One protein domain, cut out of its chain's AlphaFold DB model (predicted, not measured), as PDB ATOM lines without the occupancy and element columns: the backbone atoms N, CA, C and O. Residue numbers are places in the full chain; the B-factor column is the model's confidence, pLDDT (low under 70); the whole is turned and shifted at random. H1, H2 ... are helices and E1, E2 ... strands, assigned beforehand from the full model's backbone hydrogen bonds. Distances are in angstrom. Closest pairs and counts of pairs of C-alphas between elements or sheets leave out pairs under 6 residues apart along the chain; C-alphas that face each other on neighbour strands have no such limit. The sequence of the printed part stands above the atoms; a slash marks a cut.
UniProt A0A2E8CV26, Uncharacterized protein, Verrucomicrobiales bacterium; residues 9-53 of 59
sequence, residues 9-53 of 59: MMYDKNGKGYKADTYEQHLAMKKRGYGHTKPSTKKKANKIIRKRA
ATOM      1  N   MET A   9      70.203 -67.117  19.381       93.25
ATOM      2  CA  MET A   9      69.498 -67.837  18.327       93.25
ATOM      3  C   MET A   9      68.010 -67.985  18.635       93.25
ATOM      4  O   MET A   9      67.599 -68.388  19.722       93.25
ATOM      5  N   MET A  10      67.218 -67.716  17.606       93.50
ATOM      6  CA  MET A  10      65.782 -67.914  17.522       93.50
ATOM      7  C   MET A  10      65.505 -68.933  16.419       93.50
ATOM      8  O   MET A  10      66.074 -68.863  15.338       93.50
ATOM      9  N   TYR A  11      64.618 -69.883  16.669       92.69
ATOM     10  CA  TYR A  11      64.280 -70.956  15.744       92.69
ATOM     11  C   TYR A  11      62.873 -70.770  15.203       92.69
ATOM     12  O   TYR A  11      61.938 -70.506  15.961       92.69
ATOM     13  N   ASP A  12      62.717 -70.940  13.895       89.38
ATOM     14  CA  ASP A  12      61.410 -70.947  13.252       89.38
ATOM     15  C   ASP A  12      60.639 -72.251  13.549       89.38
ATOM     16  O   ASP A  12      61.141 -73.214  14.138       89.38
ATOM     17  N   LYS A  13      59.391 -72.316  13.076       83.25
ATOM     18  CA  LYS A  13      58.562 -73.531  13.158       83.25
ATOM     19  C   LYS A  13      59.152 -74.732  12.407       83.25
ATOM     20  O   LYS A  13      58.760 -75.871  12.669       83.25
ATOM     21  N   ASN A  14      60.047 -74.501  11.448       82.44
ATOM     22  CA  ASN A  14      60.672 -75.538  10.635       82.44
ATOM     23  C   ASN A  14      61.930 -76.116  11.294       82.44
ATOM     24  O   ASN A  14      62.267 -77.260  11.011       82.44
ATOM     25  N   GLY A  15      62.544 -75.383  12.224       83.69
ATOM     26  CA  GLY A  15      63.818 -75.695  12.865       83.69
ATOM     27  C   GLY A  15      65.024 -74.936  12.321       83.69
ATOM     28  O   GLY A  15      66.140 -75.221  12.754       83.69
ATOM     29  N   LYS A  16      64.824 -73.963  11.426       88.81
ATOM     30  CA  LYS A  16      65.868 -73.042  10.972       88.81
ATOM     31  C   LYS A  16      66.162 -72.030  12.077       88.81
ATOM     32  O   LYS A  16      65.264 -71.320  12.529       88.81
ATOM     33  N   GLY A  17      67.410 -72.014  12.532       91.25
ATOM     34  CA  GLY A  17      67.914 -71.054  13.509       91.25
ATOM     35  C   GLY A  17      68.378 -69.776  12.820       91.25
ATOM     36  O   GLY A  17      69.080 -69.831  11.817       91.25
ATOM     37  N   TYR A  18      67.998 -68.638  13.376       93.12
ATOM     38  CA  TYR A  18      68.368 -67.300  12.943       93.12
ATOM     39  C   TYR A  18      68.819 -66.526  14.177       93.12
ATOM     40  O   TYR A  18      68.186 -66.605  15.233       93.12
ATOM     41  N   LYS A  19      69.927 -65.800  14.076       93.44
ATOM     42  CA  LYS A  19      70.453 -65.015  15.190       93.44
ATOM     43  C   LYS A  19      69.747 -63.663  15.227       93.44
ATOM     44  O   LYS A  19      69.713 -62.969  14.219       93.44
ATOM     45  N   ALA A  20      69.176 -63.309  16.371       94.19
ATOM     46  CA  ALA A  20      68.643 -61.974  16.596       94.19
ATOM     47  C   ALA A  20      69.747 -61.124  17.227       94.19
ATOM     48  O   ALA A  20      70.071 -61.335  18.394       94.19
ATOM     49  N   ASP A  21      70.327 -60.190  16.472       92.38
ATOM     50  CA  ASP A  21      71.385 -59.305  16.984       92.38
ATOM     51  C   ASP A  21      70.830 -58.072  17.710       92.38
ATOM     52  O   ASP A  21      71.499 -57.510  18.573       92.38
ATOM     53  N   THR A  22      69.575 -57.695  17.438       92.94
ATOM     54  CA  THR A  22      68.895 -56.584  18.118       92.94
ATOM     55  C   THR A  22      67.584 -57.015  18.766       92.94
ATOM     56  O   THR A  22      66.920 -57.968  18.344       92.94
ATOM     57  N   TYR A  23      67.167 -56.261  19.787       90.88
ATOM     58  CA  TYR A  23      65.885 -56.478  20.458       90.88
ATOM     59  C   TYR A  23      64.697 -56.365  19.490       90.88
ATOM     60  O   TYR A  23      63.731 -57.118  19.599       90.88
ATOM     61  N   GLU A  24      64.787 -55.469  18.505       92.56
ATOM     62  CA  GLU A  24      63.767 -55.298  17.466       92.56
ATOM     63  C   GLU A  24      63.659 -56.532  16.570       92.56
ATOM     64  O   GLU A  24      62.549 -57.009  16.323       92.56
ATOM     65  N   GLN A  25      64.793 -57.116  16.163       92.25
ATOM     66  CA  GLN A  25      64.791 -58.383  15.432       92.25
ATOM     67  C   GLN A  25      64.165 -59.501  16.269       92.25
ATOM     68  O   GLN A  25      63.295 -60.219  15.781       92.25
ATOM     69  N   HIS A  26      64.521 -59.604  17.551       92.06
ATOM     70  CA  HIS A  26      63.909 -60.579  18.452       92.06
ATOM     71  C   HIS A  26      62.383 -60.410  18.541       92.06
ATOM     72  O   HIS A  26      61.659 -61.402  18.445       92.06
ATOM     73  N   LEU A  27      61.872 -59.180  18.666       93.50
ATOM     74  CA  LEU A  27      60.430 -58.916  18.696       93.50
ATOM     75  C   LEU A  27      59.744 -59.284  17.377       93.50
ATOM     76  O   LEU A  27      58.696 -59.938  17.395       93.50
ATOM     77  N   ALA A  28      60.336 -58.923  16.236       94.06
ATOM     78  CA  ALA A  28      59.812 -59.276  14.921       94.06
ATOM     79  C   ALA A  28      59.750 -60.802  14.738       94.06
ATOM     80  O   ALA A  28      58.736 -61.346  14.298       94.06
ATOM     81  N   MET A  29      60.804 -61.515  15.141       92.94
ATOM     82  CA  MET A  29      60.878 -62.975  15.075       92.94
ATOM     83  C   MET A  29      59.879 -63.634  16.031       92.94
ATOM     84  O   MET A  29      59.153 -64.546  15.630       92.94
ATOM     85  N   LYS A  30      59.754 -63.127  17.261       91.00
ATOM     86  CA  LYS A  30      58.752 -63.577  18.236       91.00
ATOM     87  C   LYS A  30      57.331 -63.422  17.687       91.00
ATOM     88  O   LYS A  30      56.544 -64.362  17.777       91.00
ATOM     89  N   LYS A  31      57.018 -62.295  17.035       92.56
ATOM     90  CA  LYS A  31      55.713 -62.058  16.384       92.56
ATOM     91  C   LYS A  31      55.451 -63.025  15.222       92.56
ATOM     92  O   LYS A  31      54.314 -63.426  15.007       92.56
ATOM     93  N   ARG A  32      56.499 -63.460  14.515       89.56
ATOM     94  CA  ARG A  32      56.425 -64.483  13.453       89.56
ATOM     95  C   ARG A  32      56.345 -65.923  13.993       89.56
ATOM     96  O   ARG A  32      56.284 -66.862  13.201       89.56
ATOM     97  N   GLY A  33      56.348 -66.112  15.314       88.94
ATOM     98  CA  GLY A  33      56.240 -67.423  15.962       88.94
ATOM     99  C   GLY A  33      57.565 -68.171  16.112       88.94
ATOM    100  O   GLY A  33      57.558 -69.391  16.280       88.94
ATOM    101  N   TYR A  34      58.691 -67.462  16.034       92.50
ATOM    102  CA  TYR A  34      60.008 -68.019  16.320       92.50
ATOM    103  C   TYR A  34      60.188 -68.103  17.837       92.50
ATOM    104  O   TYR A  34      59.676 -67.262  18.578       92.50
ATOM    105  N   GLY A  35      60.926 -69.103  18.303       89.94
ATOM    106  CA  GLY A  35      61.186 -69.299  19.728       89.94
ATOM    107  C   GLY A  35      62.638 -69.637  20.018       89.94
ATOM    108  O   GLY A  35      63.407 -69.977  19.131       89.94
ATOM    109  N   HIS A  36      63.013 -69.613  21.290       91.00
ATOM    110  CA  HIS A  36      64.389 -69.874  21.732       91.00
ATOM    111  C   HIS A  36      64.791 -71.354  21.711       91.00
ATOM    112  O   HIS A  36      65.933 -71.704  21.981       91.00
ATOM    113  N   THR A  37      63.852 -72.254  21.415       86.00
ATOM    114  CA  THR A  37      64.080 -73.702  21.436       86.00
ATOM    115  C   THR A  37      64.169 -74.249  20.022       86.00
ATOM    116  O   THR A  37      63.196 -74.153  19.274       86.00
ATOM    117  N   LYS A  38      65.277 -74.923  19.690       82.81
ATOM    118  CA  LYS A  38      65.376 -75.704  18.452       82.81
ATOM    119  C   LYS A  38      64.298 -76.792  18.467       82.81
ATOM    120  O   LYS A  38      64.325 -77.652  19.355       82.81
ATOM    121  N   PRO A  39      63.323 -76.783  17.543       72.94
ATOM    122  CA  PRO A  39      62.335 -77.842  17.482       72.94
ATOM    123  C   PRO A  39      63.051 -79.124  17.058       72.94
ATOM    124  O   PRO A  39      63.448 -79.277  15.906       72.94
ATOM    125  N   SER A  40      63.235 -80.052  17.995       70.19
ATOM    126  CA  SER A  40      63.627 -81.408  17.624       70.19
ATOM    127  C   SER A  40      62.452 -82.072  16.907       70.19
ATOM    128  O   SER A  40      61.282 -81.831  17.230       70.19
ATOM    129  N   THR A  41      62.751 -82.927  15.936       63.84
ATOM    130  CA  THR A  41      61.771 -83.748  15.207       63.84
ATOM    131  C   THR A  41      60.827 -84.498  16.158       63.84
ATOM    132  O   THR A  41      59.620 -84.530  15.920       63.84
ATOM    133  N   LYS A  42      61.322 -84.960  17.319       59.06
ATOM    134  CA  LYS A  42      60.501 -85.544  18.401       59.06
ATOM    135  C   LYS A  42      59.508 -84.553  19.032       59.06
ATOM    136  O   LYS A  42      58.368 -84.924  19.309       59.06
ATOM    137  N   LYS A  43      59.884 -83.284  19.249       59.19
ATOM    138  CA  LYS A  43      58.985 -82.260  19.831       59.19
ATOM    139  C   LYS A  43      57.837 -81.876  18.889       59.19
ATOM    140  O   LYS A  43      56.739 -81.600  19.374       59.19
ATOM    141  N   LYS A  44      58.060 -81.879  17.565       57.66
ATOM    142  CA  LYS A  44      56.995 -81.663  16.563       57.66
ATOM    143  C   LYS A  44      55.912 -82.736  16.667       57.66
ATOM    144  O   LYS A  44      54.741 -82.383  16.791       57.66
ATOM    145  N   ALA A  45      56.311 -84.008  16.712       57.34
ATOM    146  CA  ALA A  45      55.389 -85.127  16.899       57.34
ATOM    147  C   ALA A  45      54.581 -84.972  18.199       57.34
ATOM    148  O   ALA A  45      53.354 -85.010  18.180       57.34
ATOM    149  N   ASN A  46      55.249 -84.651  19.310       58.56
ATOM    150  CA  ASN A  46      54.582 -84.508  20.607       58.56
ATOM    151  C   ASN A  46      53.597 -83.322  20.680       58.56
ATOM    152  O   ASN A  46      52.581 -83.401  21.368       58.56
ATOM    153  N   LYS A  47      53.843 -82.215  19.959       58.03
ATOM    154  CA  LYS A  47      52.892 -81.088  19.883       58.03
ATOM    155  C   LYS A  47      51.662 -81.429  19.039       58.03
ATOM    156  O   LYS A  47      50.566 -80.994  19.385       58.03
ATOM    157  N   ILE A  48      51.833 -82.197  17.961       58.09
ATOM    158  CA  ILE A  48      50.717 -82.709  17.148       58.09
ATOM    159  C   ILE A  48      49.853 -83.651  17.996       58.09
ATOM    160  O   ILE A  48      48.635 -83.488  18.026       58.09
ATOM    161  N   ILE A  49      50.480 -84.553  18.758       58.78
ATOM    162  CA  ILE A  49      49.791 -85.465  19.683       58.78
ATOM    163  C   ILE A  49      49.032 -84.673  20.761       58.78
ATOM    164  O   ILE A  49      47.833 -84.861  20.929       58.78
ATOM    165  N   ARG A  50      49.676 -83.705  21.431       58.22
ATOM    166  CA  ARG A  50      49.025 -82.876  22.466       58.22
ATOM    167  C   ARG A  50      47.897 -81.984  21.946       58.22
ATOM    168  O   ARG A  50      46.966 -81.713  22.693       58.22
ATOM    169  N   LYS A  51      47.967 -81.507  20.696       55.34
ATOM    170  CA  LYS A  51      46.857 -80.762  20.075       55.34
ATOM    171  C   LYS A  51      45.668 -81.666  19.755       55.34
ATOM    172  O   LYS A  51      44.541 -81.220  19.911       55.34
ATOM    173  N   ARG A  52      45.915 -82.913  19.342       56.09
ATOM    174  CA  ARG A  52      44.871 -83.927  19.119       56.09
ATOM    175  C   ARG A  52      44.244 -84.446  20.418       56.09
ATOM    176  O   ARG A  52      43.112 -84.896  20.391       56.09
ATOM    177  N   ALA A  53      44.964 -84.361  21.537       56.19
ATOM    178  CA  ALA A  53      44.522 -84.861  22.840       56.19
ATOM    179  C   ALA A  53      43.707 -83.859  23.683       56.19
ATOM    180  O   ALA A  53      43.343 -84.191  24.806       56.19
TER     181      ALA A  53
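AT A GLANCE: This is residues 9 to 53 of the 59 residues of an uncharacterized protein of Verrucomicrobiales bacterium (UniProt A0A2E8CV26). A small head, the hairpin of E1 and E2 with helix H1 near it, is joined by residues 32 to 40 to a helical arm, H2; residues 45 to 53 stick out free, and 45 to 52 of them belong to H2. The 45 printed residues include, in order, E1, E2, H1 and H2, a mixed class of helices and strands with one antiparallel sheet. The whole is loose, with a radius of gyration of the C-alphas of 11.9 A, and spans 37 by 16 by 12 A.

HOW THE PARTS SIT: E1, residues 9 to 11, and E2, residues 17 to 20, form an antiparallel hairpin at 133 degrees, with N 10 and O 18 within hydrogen-bond range at 2.8 A. The closest C-alphas of E2 and H1, residues 23 to 31, are those of Ala 20 and His 26, 5.3 A apart. H2, residues 41 to 52, is apart from E1, E2 and H1. In H1 and H2 every O i to N i+4 pair is within hydrogen-bond range.

IN THESE COORDINATES: E1 begins at C-alpha 9 (69.498, -67.837, 18.327) and is 6.6 A long; E2 is 9.6 A. H1 is 12.3 A long. H2 is 17.3 A long and ends at C-alpha 52 (44.871, -83.927, 19.119).

THE WHOLE: The C-alphas farthest apart, Thr 22 and Ala 53, are 37.6 A apart. The printed part has no cut, and no link is long. Residues 41 to 53 have pLDDT under 70.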